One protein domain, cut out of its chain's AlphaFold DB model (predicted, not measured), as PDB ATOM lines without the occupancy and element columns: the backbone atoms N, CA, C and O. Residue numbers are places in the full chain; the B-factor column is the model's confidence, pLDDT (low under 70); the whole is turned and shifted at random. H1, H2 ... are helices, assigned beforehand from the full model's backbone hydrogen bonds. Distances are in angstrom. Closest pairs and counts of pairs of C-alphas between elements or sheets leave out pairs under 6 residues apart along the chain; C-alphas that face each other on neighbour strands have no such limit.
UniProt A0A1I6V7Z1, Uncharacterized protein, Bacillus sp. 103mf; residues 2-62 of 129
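What this domain is: This is residues 2 to 62 of the 129 residues of an uncharacterized protein of Bacillus sp. 103mf (UniProt A0A1I6V7Z1). The printed part is a long helical hairpin: H1 runs one way, a tight link turns the backbone, and the longer H2 folds back beside it. The link end, residues 24 to 30, and the far end of the hairpin, residues 54 to 62, stick out. There are 61 residues printed with two named helices, H1 then H2, and no named strand; the class is all helix. The whole is a loose rod with a radius of gyration of the C-alphas of 15.2 A, spanning 49 by 18 by 13 A.

How they stand to each other: H1, residues 2 to 25, and H2, residues 31 to 59, form a helical hairpin. They touch, with the C-alphas of Leu 15 and Asn 38 the closest, 6.7 A apart. They run opposite ways at a shallow tilt of 20 degrees. In H1 and H2 every O i to N i+4 pair is within hydrogen-bond range.

Where its parts are: H1 begins at C-alpha 2, (145.943, 70.494, 162.078), and is 34.6 A long from first to last C-alpha. H2 is 41.8 A long and ends at C-alpha 59, (139.529, 59.461, 147.160).

The domain as a whole: The C-alphas of Ser 28 and Glu 60 are the two farthest apart, 49.1 A. The printed part has no cut. The pLDDT is under 70 at residues 2 to 3 and 55 to 62.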
ATOM      1  N   GLU A   2     144.781  69.621 161.797       52.69
ATOM      2  CA  GLU A   2     145.943  70.494 162.078       52.69
ATOM      3  C   GLU A   2     146.639  71.084 160.835       52.69
ATOM      4  O   GLU A   2     147.061  72.240 160.861       52.69
ATOM      5  N   SER A   3     146.690  70.348 159.718       64.19
ATOM      6  CA  SER A   3     147.415  70.766 158.500       64.19
ATOM      7  C   SER A   3     146.913  72.089 157.888       64.19
ATOM      8  O   SER A   3     147.712  72.919 157.460       64.19
ATOM      9  N   TYR A   4     145.601  72.358 157.905       72.50
ATOM     10  CA  TYR A   4     145.056  73.601 157.338       72.50
ATOM     11  C   TYR A   4     145.291  74.815 158.238       72.50
ATOM     12  O   TYR A   4     145.477  75.919 157.740       72.50
ATOM     13  N   LYS A   5     145.338  74.623 159.561       77.94
ATOM     14  CA  LYS A   5     145.637  75.706 160.508       77.94
ATOM     15  C   LYS A   5     147.057  76.235 160.286       77.94
ATOM     16  O   LYS A   5     147.248  77.443 160.203       77.94
ATOM     17  N   SER A   6     148.019  75.328 160.097       76.81
ATOM     18  CA  SER A   6     149.390  75.655 159.685       76.81
ATOM     19  C   SER A   6     149.429  76.412 158.349       76.81
ATOM     20  O   SER A   6     150.109  77.431 158.252       76.81
ATOM     21  N   LEU A   7     148.651  75.974 157.352       82.50
ATOM     22  CA  LEU A   7     148.563  76.622 156.038       82.50
ATOM     23  C   LEU A   7     148.068  78.077 156.133       82.50
ATOM     24  O   LEU A   7     148.679  78.973 155.550       82.50
ATOM     25  N   TYR A   8     146.986  78.329 156.879       85.00
ATOM     26  CA  TYR A   8     146.445  79.682 157.061       85.00
ATOM     27  C   TYR A   8     147.406  80.593 157.825       85.00
ATOM     28  O   TYR A   8     147.608  81.736 157.422       85.00
ATOM     29  N   ILE A   9     148.034  80.080 158.887       85.81
ATOM     30  CA  ILE A   9     149.027  80.829 159.667       85.81
ATOM     31  C   ILE A   9     150.229  81.181 158.786       85.81
ATOM     32  O   ILE A   9     150.622  82.342 158.721       85.81
ATOM     33  N   GLY A  10     150.772  80.207 158.050       83.75
ATOM     34  CA  GLY A  10     151.896  80.425 157.140       83.75
ATOM     35  C   GLY A  10     151.567  81.408 156.017       83.75
ATOM     36  O   GLY A  10     152.386  82.264 155.701       83.75
ATOM     37  N   THR A  11     150.353  81.344 155.465       88.12
ATOM     38  CA  THR A  11     149.886  82.295 154.443       88.12
ATOM     39  C   THR A  11     149.796  83.706 155.016       88.12
ATOM     40  O   THR A  11     150.299  84.640 154.404       88.12
ATOM     41  N   PHE A  12     149.208  83.869 156.203       88.50
ATOM     42  CA  PHE A  12     149.088  85.176 156.845       88.50
ATOM     43  C   PHE A  12     150.459  85.803 157.122       88.50
ATOM     44  O   PHE A  12     150.715  86.928 156.698       88.50
ATOM     45  N   PHE A  13     151.369  85.064 157.765       87.62
ATOM     46  CA  PHE A  13     152.724  85.555 158.017       87.62
ATOM     47  C   PHE A  13     153.500  85.803 156.722       87.62
ATOM     48  O   PHE A  13     154.211  86.798 156.632       87.62
ATOM     49  N   GLY A  14     153.337  84.948 155.711       87.25
ATOM     50  CA  GLY A  14     153.962  85.122 154.402       87.25
ATOM     51  C   GLY A  14     153.523  86.410 153.707       87.25
ATOM     52  O   GLY A  14     154.372  87.135 153.199       87.25
ATOM     53  N   LEU A  15     152.225  86.730 153.741       91.00
ATOM     54  CA  LEU A  15     151.690  87.976 153.185       91.00
ATOM     55  C   LEU A  15     152.193  89.201 153.957       91.00
ATOM     56  O   LEU A  15     152.684  90.142 153.350       91.00
ATOM     57  N   VAL A  16     152.146  89.168 155.293       88.00
ATOM     58  CA  VAL A  16     152.600  90.293 156.129       88.00
ATOM     59  C   VAL A  16     154.095  90.556 155.949       88.00
ATOM     60  O   VAL A  16     154.502  91.699 155.755       88.00
ATOM     61  N   ILE A  17     154.925  89.512 155.988       87.69
ATOM     62  CA  ILE A  17     156.371  89.642 155.777       87.69
ATOM     63  C   ILE A  17     156.652  90.103 154.341       87.69
ATOM     64  O   ILE A  17     157.484  90.984 154.144       87.69
ATOM     65  N   GLY A  18     155.939  89.556 153.353       85.44
ATOM     66  CA  GLY A  18     156.057  89.946 151.949       85.44
ATOM     67  C   GLY A  18     155.770  91.430 151.727       85.44
ATOM     68  O   GLY A  18     156.597  92.119 151.137       85.44
ATOM     69  N   ASP A  19     154.662  91.938 152.266       88.06
ATOM     70  CA  ASP A  19     154.284  93.352 152.184       88.06
ATOM     71  C   ASP A  19     155.317  94.262 152.859       88.06
ATOM     72  O   ASP A  19     155.705  95.284 152.293       88.06
ATOM     73  N   ILE A  20     155.791  93.894 154.058       84.81
ATOM     74  CA  ILE A  20     156.815  94.664 154.782       84.81
ATOM     75  C   ILE A  20     158.072  94.800 153.922       84.81
ATOM     76  O   ILE A  20     158.595  95.901 153.770       84.81
ATOM     77  N   LEU A  21     158.539  93.702 153.329       84.81
ATOM     78  CA  LEU A  21     159.722  93.706 152.472       84.81
ATOM     79  C   LEU A  21     159.501  94.529 151.205       84.81
ATOM     80  O   LEU A  21     160.361  95.327 150.841       84.81
ATOM     81  N   LEU A  22     158.338  94.377 150.572       84.25
ATOM     82  CA  LEU A  22     157.963  95.112 149.370       84.25
ATOM     83  C   LEU A  22     158.022  96.630 149.610       84.25
ATOM     84  O   LEU A  22     158.669  97.353 148.856       84.25
ATOM     85  N   PHE A  23     157.424  97.104 150.707       84.69
ATOM     86  CA  PHE A  23     157.415  98.525 151.062       84.69
ATOM     87  C   PHE A  23     158.747  99.029 151.638       84.69
ATOM     88  O   PHE A  23     159.013 100.229 151.567       84.69
ATOM     89  N   MET A  24     159.594  98.149 152.192       81.00
ATOM     90  CA  MET A  24     160.982  98.490 152.547       81.00
ATOM     91  C   MET A  24     161.868  98.669 151.311       81.00
ATOM     92  O   MET A  24     162.819  99.447 151.355       81.00
ATOM     93  N   MET A  25     161.592  97.935 150.230       78.94
ATOM     94  CA  MET A  25     162.341  98.041 148.979       78.94
ATOM     95  C   MET A  25     161.926  99.270 148.174       78.94
ATOM     96  O   MET A  25     162.790  99.994 147.688       78.94
ATOM     97  N   ASP A  26     160.622  99.512 148.052       80.19
ATOM     98  CA  ASP A  26     160.102 100.661 147.325       80.19
ATOM     99  C   ASP A  26     158.782 101.143 147.941       80.19
ATOM    100  O   ASP A  26     157.719 100.531 147.808       80.19
ATOM    101  N   SER A  27     158.854 102.284 148.627       82.19
ATOM    102  CA  SER A  27     157.700 102.898 149.289       82.19
ATOM    103  C   SER A  27     156.725 103.561 148.312       82.19
ATOM    104  O   SER A  27     155.619 103.928 148.718       82.19
ATOM    105  N   SER A  28     157.106 103.703 147.037       86.81
ATOM    106  CA  SER A  28     156.259 104.269 145.987       86.81
ATOM    107  C   SER A  28     155.238 103.269 145.436       86.81
ATOM    108  O   SER A  28     154.290 103.668 144.753       86.81
ATOM    109  N   ILE A  29     155.378 101.980 145.774       82.94
ATOM    110  CA  ILE A  29     154.456 100.937 145.331       82.94
ATOM    111  C   ILE A  29     153.039 101.228 145.860       82.94
ATOM    112  O   ILE A  29     152.834 101.420 147.065       82.94
ATOM    113  N   PRO A  30     152.018 101.239 144.982       85.44
ATOM    114  CA  PRO A  30     150.657 101.571 145.373       85.44
ATOM    115  C   PRO A  30     150.078 100.506 146.315       85.44
ATOM    116  O   PRO A  30     149.987  99.325 145.988       85.44
ATOM    117  N   LYS A  31     149.618 100.949 147.489       86.25
ATOM    118  CA  LYS A  31     149.117 100.075 148.569       86.25
ATOM    119  C   LYS A  31     147.816  99.343 148.217       86.25
ATOM    120  O   LYS A  31     147.575  98.246 148.709       86.25
ATOM    121  N   ILE A  32     146.971  99.947 147.377       83.31
ATOM    122  CA  ILE A  32     145.645  99.406 147.029       83.31
ATOM    123  C   ILE A  32     145.757  98.101 146.211       83.31
ATOM    124  O   ILE A  32     145.148  97.112 146.618       83.31
ATOM    125  N   PRO A  33     146.544  98.035 145.115       87.50
ATOM    126  CA  PRO A  33     146.795  96.784 144.396       87.50
ATOM    127  C   PRO A  33     147.363  95.657 145.267       87.50
ATOM    128  O   PRO A  33     146.920  94.520 145.133       87.50
ATOM    129  N   VAL A  34     148.289  95.975 146.179       87.62
ATOM    130  CA  VAL A  34     148.907  95.000 147.100       87.62
ATOM    131  C   VAL A  34     147.869  94.416 148.062       87.62
ATOM    132  O   VAL A  34     147.762  93.203 148.238       87.62
ATOM    133  N   LEU A  35     147.012  95.265 148.633       87.56
ATOM    134  CA  LEU A  35     145.916  94.795 149.478       87.56
ATOM    135  C   LEU A  35     144.964  93.872 148.699       87.56
ATOM    136  O   LEU A  35     144.544  92.834 149.211       87.56
ATOM    137  N   LEU A  36     144.649  94.224 147.448       89.31
ATOM    138  CA  LEU A  36     143.760  93.436 146.596       89.31
ATOM    139  C   LEU A  36     144.359  92.061 146.258       89.31
ATOM    140  O   LEU A  36     143.648  91.054 146.316       89.31
ATOM    141  N   SER A  37     145.664  91.993 145.962       86.69
ATOM    142  CA  SER A  37     146.360  90.720 145.735       86.69
ATOM    143  C   SER A  37     146.352  89.831 146.976       86.69
ATOM    144  O   SER A  37     146.171  88.620 146.858       86.69
ATOM    145  N   ASN A  38     146.459  90.419 148.166       91.50
ATOM    146  CA  ASN A  38     146.459  89.667 149.420       91.50
ATOM    147  C   ASN A  38     145.085  89.068 149.716       91.50
ATOM    148  O   ASN A  38     144.986  87.897 150.087       91.50
ATOM    149  N   VAL A  39     144.013  89.827 149.467       89.50
ATOM    150  CA  VAL A  39     142.636  89.315 149.550       89.50
ATOM    151  C   VAL A  39     142.431  88.157 148.571       89.50
ATOM    152  O   VAL A  39     141.929  87.104 148.969       89.50
ATOM    153  N   LEU A  40     142.867  88.307 147.317       90.56
ATOM    154  CA  LEU A  40     142.799  87.234 146.320       90.56
ATOM    155  C   LEU A  40     143.561  85.982 146.770       90.56
ATOM    156  O   LEU A  40     143.040  84.873 146.652       90.56
ATOM    157  N   MET A  41     144.760  86.145 147.331       87.75
ATOM    158  CA  MET A  41     145.568  85.029 147.821       87.75
ATOM    159  C   MET A  41     144.858  84.262 148.942       87.75
ATOM    160  O   MET A  41     144.796  83.034 148.903       87.75
ATOM    161  N   ILE A  42     144.245  84.962 149.901       89.38
ATOM    162  CA  ILE A  42     143.457  84.332 150.971       89.38
ATOM    163  C   ILE A  42     142.281  83.536 150.386       89.38
ATOM    164  O   ILE A  42     142.065  82.387 150.778       89.38
ATOM    165  N   VAL A  43     141.553  84.105 149.419       90.12
ATOM    166  CA  VAL A  43     140.445  83.415 148.735       90.12
ATOM    167  C   VAL A  43     140.940  82.143 148.044       90.12
ATOM    168  O   VAL A  43     140.331  81.084 148.205       90.12
ATOM    169  N   PHE A  44     142.070  82.204 147.337       88.38
ATOM    170  CA  PHE A  44     142.664  81.027 146.703       88.38
ATOM    171  C   PHE A  44     143.072  79.956 147.712       88.38
ATOM    172  O   PHE A  44     142.805  78.778 147.479       88.38
ATOM    173  N   VAL A  45     143.669  80.338 148.841       87.88
ATOM    174  CA  VAL A  45     144.050  79.390 149.895       87.88
ATOM    175  C   VAL A  45     142.822  78.701 150.494       87.88
ATOM    176  O   VAL A  45     142.845  77.484 150.681       87.88
ATOM    177  N   ILE A  46     141.730  79.436 150.725       87.56
ATOM    178  CA  ILE A  46     140.459  78.864 151.197       87.56
ATOM    179  C   ILE A  46     139.889  77.885 150.165       87.56
ATOM    180  O   ILE A  46     139.535  76.758 150.518       87.56
ATOM    181  N   LEU A  47     139.828  78.278 148.889       87.44
ATOM    182  CA  LEU A  47     139.326  77.424 147.809       87.44
ATOM    183  C   LEU A  47     140.173  76.159 147.648       87.44
ATOM    184  O   LEU A  47     139.628  75.062 147.530       87.44
ATOM    185  N   TYR A  48     141.497  76.292 147.700       83.00
ATOM    186  CA  TYR A  48     142.423  75.168 147.655       83.00
ATOM    187  C   TYR A  48     142.222  74.228 148.844       83.00
ATOM    188  O   TYR A  48     142.120  73.016 148.657       83.00
ATOM    189  N   ALA A  49     142.116  74.767 150.061       85.44
ATOM    190  CA  ALA A  49     141.879  73.974 151.260       85.44
ATOM    191  C   ALA A  49     140.542  73.226 151.189       85.44
ATOM    192  O   ALA A  49     140.483  72.037 151.504       85.44
ATOM    193  N   TYR A  50     139.487  73.894 150.719       84.50
ATOM    194  CA  TYR A  50     138.170  73.296 150.522       84.50
ATOM    195  C   TYR A  50     138.205  72.176 149.475       84.50
ATOM    196  O   TYR A  50     137.729  71.070 149.734       84.50
ATOM    197  N   TYR A  51     138.809  72.433 148.312       82.06
ATOM    198  CA  TYR A  51     138.912  71.449 147.238       82.06
ATOM    199  C   TYR A  51     139.749  70.244 147.662       82.06
ATOM    200  O   TYR A  51     139.334  69.104 147.470       82.06
ATOM    201  N   LYS A  52     140.898  70.484 148.302       77.38
ATOM    202  CA  LYS A  52     141.773  69.428 148.812       77.38
ATOM    203  C   LYS A  52     141.054  68.596 149.869       77.38
ATOM    204  O   LYS A  52     141.050  67.379 149.749       77.38
ATOM    205  N   LYS A  53     140.375  69.216 150.840       75.50
ATOM    206  CA  LYS A  53     139.578  68.492 151.844       75.50
ATOM    207  C   LYS A  53     138.524  67.600 151.183       75.50
ATOM    208  O   LYS A  53     138.470  66.413 151.476       75.50
ATOM    209  N   LYS A  54     137.759  68.149 150.234       75.19
ATOM    210  CA  LYS A  54     136.719  67.416 149.499       75.19
ATOM    211  C   LYS A  54     137.285  66.278 148.643       75.19
ATOM    212  O   LYS A  54     136.627  65.256 148.483       75.19
ATOM    213  N   LYS A  55     138.483  66.456 148.082       66.81
ATOM    214  CA  LYS A  55     139.189  65.429 147.310       66.81
ATOM    215  C   LYS A  55     139.702  64.301 148.213       66.81
ATOM    216  O   LYS A  55     139.485  63.141 147.897       66.81
ATOM    217  N   PHE A  56     140.291  64.631 149.363       62.69
ATOM    218  CA  PHE A  56     140.744  63.648 150.357       62.69
ATOM    219  C   PHE A  56     139.588  62.834 150.955       62.69
ATOM    220  O   PHE A  56     139.723  61.629 151.105       62.69
ATOM    221  N   GLU A  57     138.442  63.466 151.234       64.62
ATOM    222  CA  GLU A  57     137.232  62.768 151.707       64.62
ATOM    223  C   GLU A  57     136.605  61.852 150.641       64.62
ATOM    224  O   GLU A  57     135.853  60.948 150.989       64.62
ATOM    225  N   ARG A  58     136.885  62.079 149.349       59.88
ATOM    226  CA  ARG A  58     136.345  61.269 148.245       59.88
ATOM    227  C   ARG A  58     137.261  60.151 147.770       59.88
ATOM    228  O   ARG A  58     136.749  59.170 147.252       59.88
ATOM    229  N   GLU A  59     138.575  60.330 147.858       55.28
ATOM    230  CA  GLU A  59     139.529  59.461 147.160       55.28
ATOM    231  C   GLU A  59     140.377  58.570 148.091       55.28
ATOM    232  O   GLU A  59     141.225  57.862 147.566       55.28
ATOM    233  N   GLU A  60     140.186  58.580 149.427       55.50
ATOM    234  CA  GLU A  60     141.017  57.813 150.398       55.50
ATOM    235  C   GLU A  60     142.517  57.845 150.038       55.50
ATOM    236  O   GLU A  60     143.241  56.854 150.118       55.50
ATOM    237  N   ILE A  61     142.983  59.003 149.556       54.94
ATOM    238  CA  ILE A  61     144.323  59.123 148.987       54.94
ATOM    239  C   ILE A  61     145.300  58.936 150.142       54.94
ATOM    240  O   ILE A  61     145.221  59.716 151.101       54.94
ATOM    241  N   PRO A  62     146.215  57.954 150.075       55.53
ATOM    242  CA  PRO A  62     147.206  57.785 151.120       55.53
ATOM    243  C   PRO A  62     147.975  59.098 151.290       55.53
ATOM    244  O   PRO A  62     148.309  59.779 150.312       55.53
TER     245      PRO A  62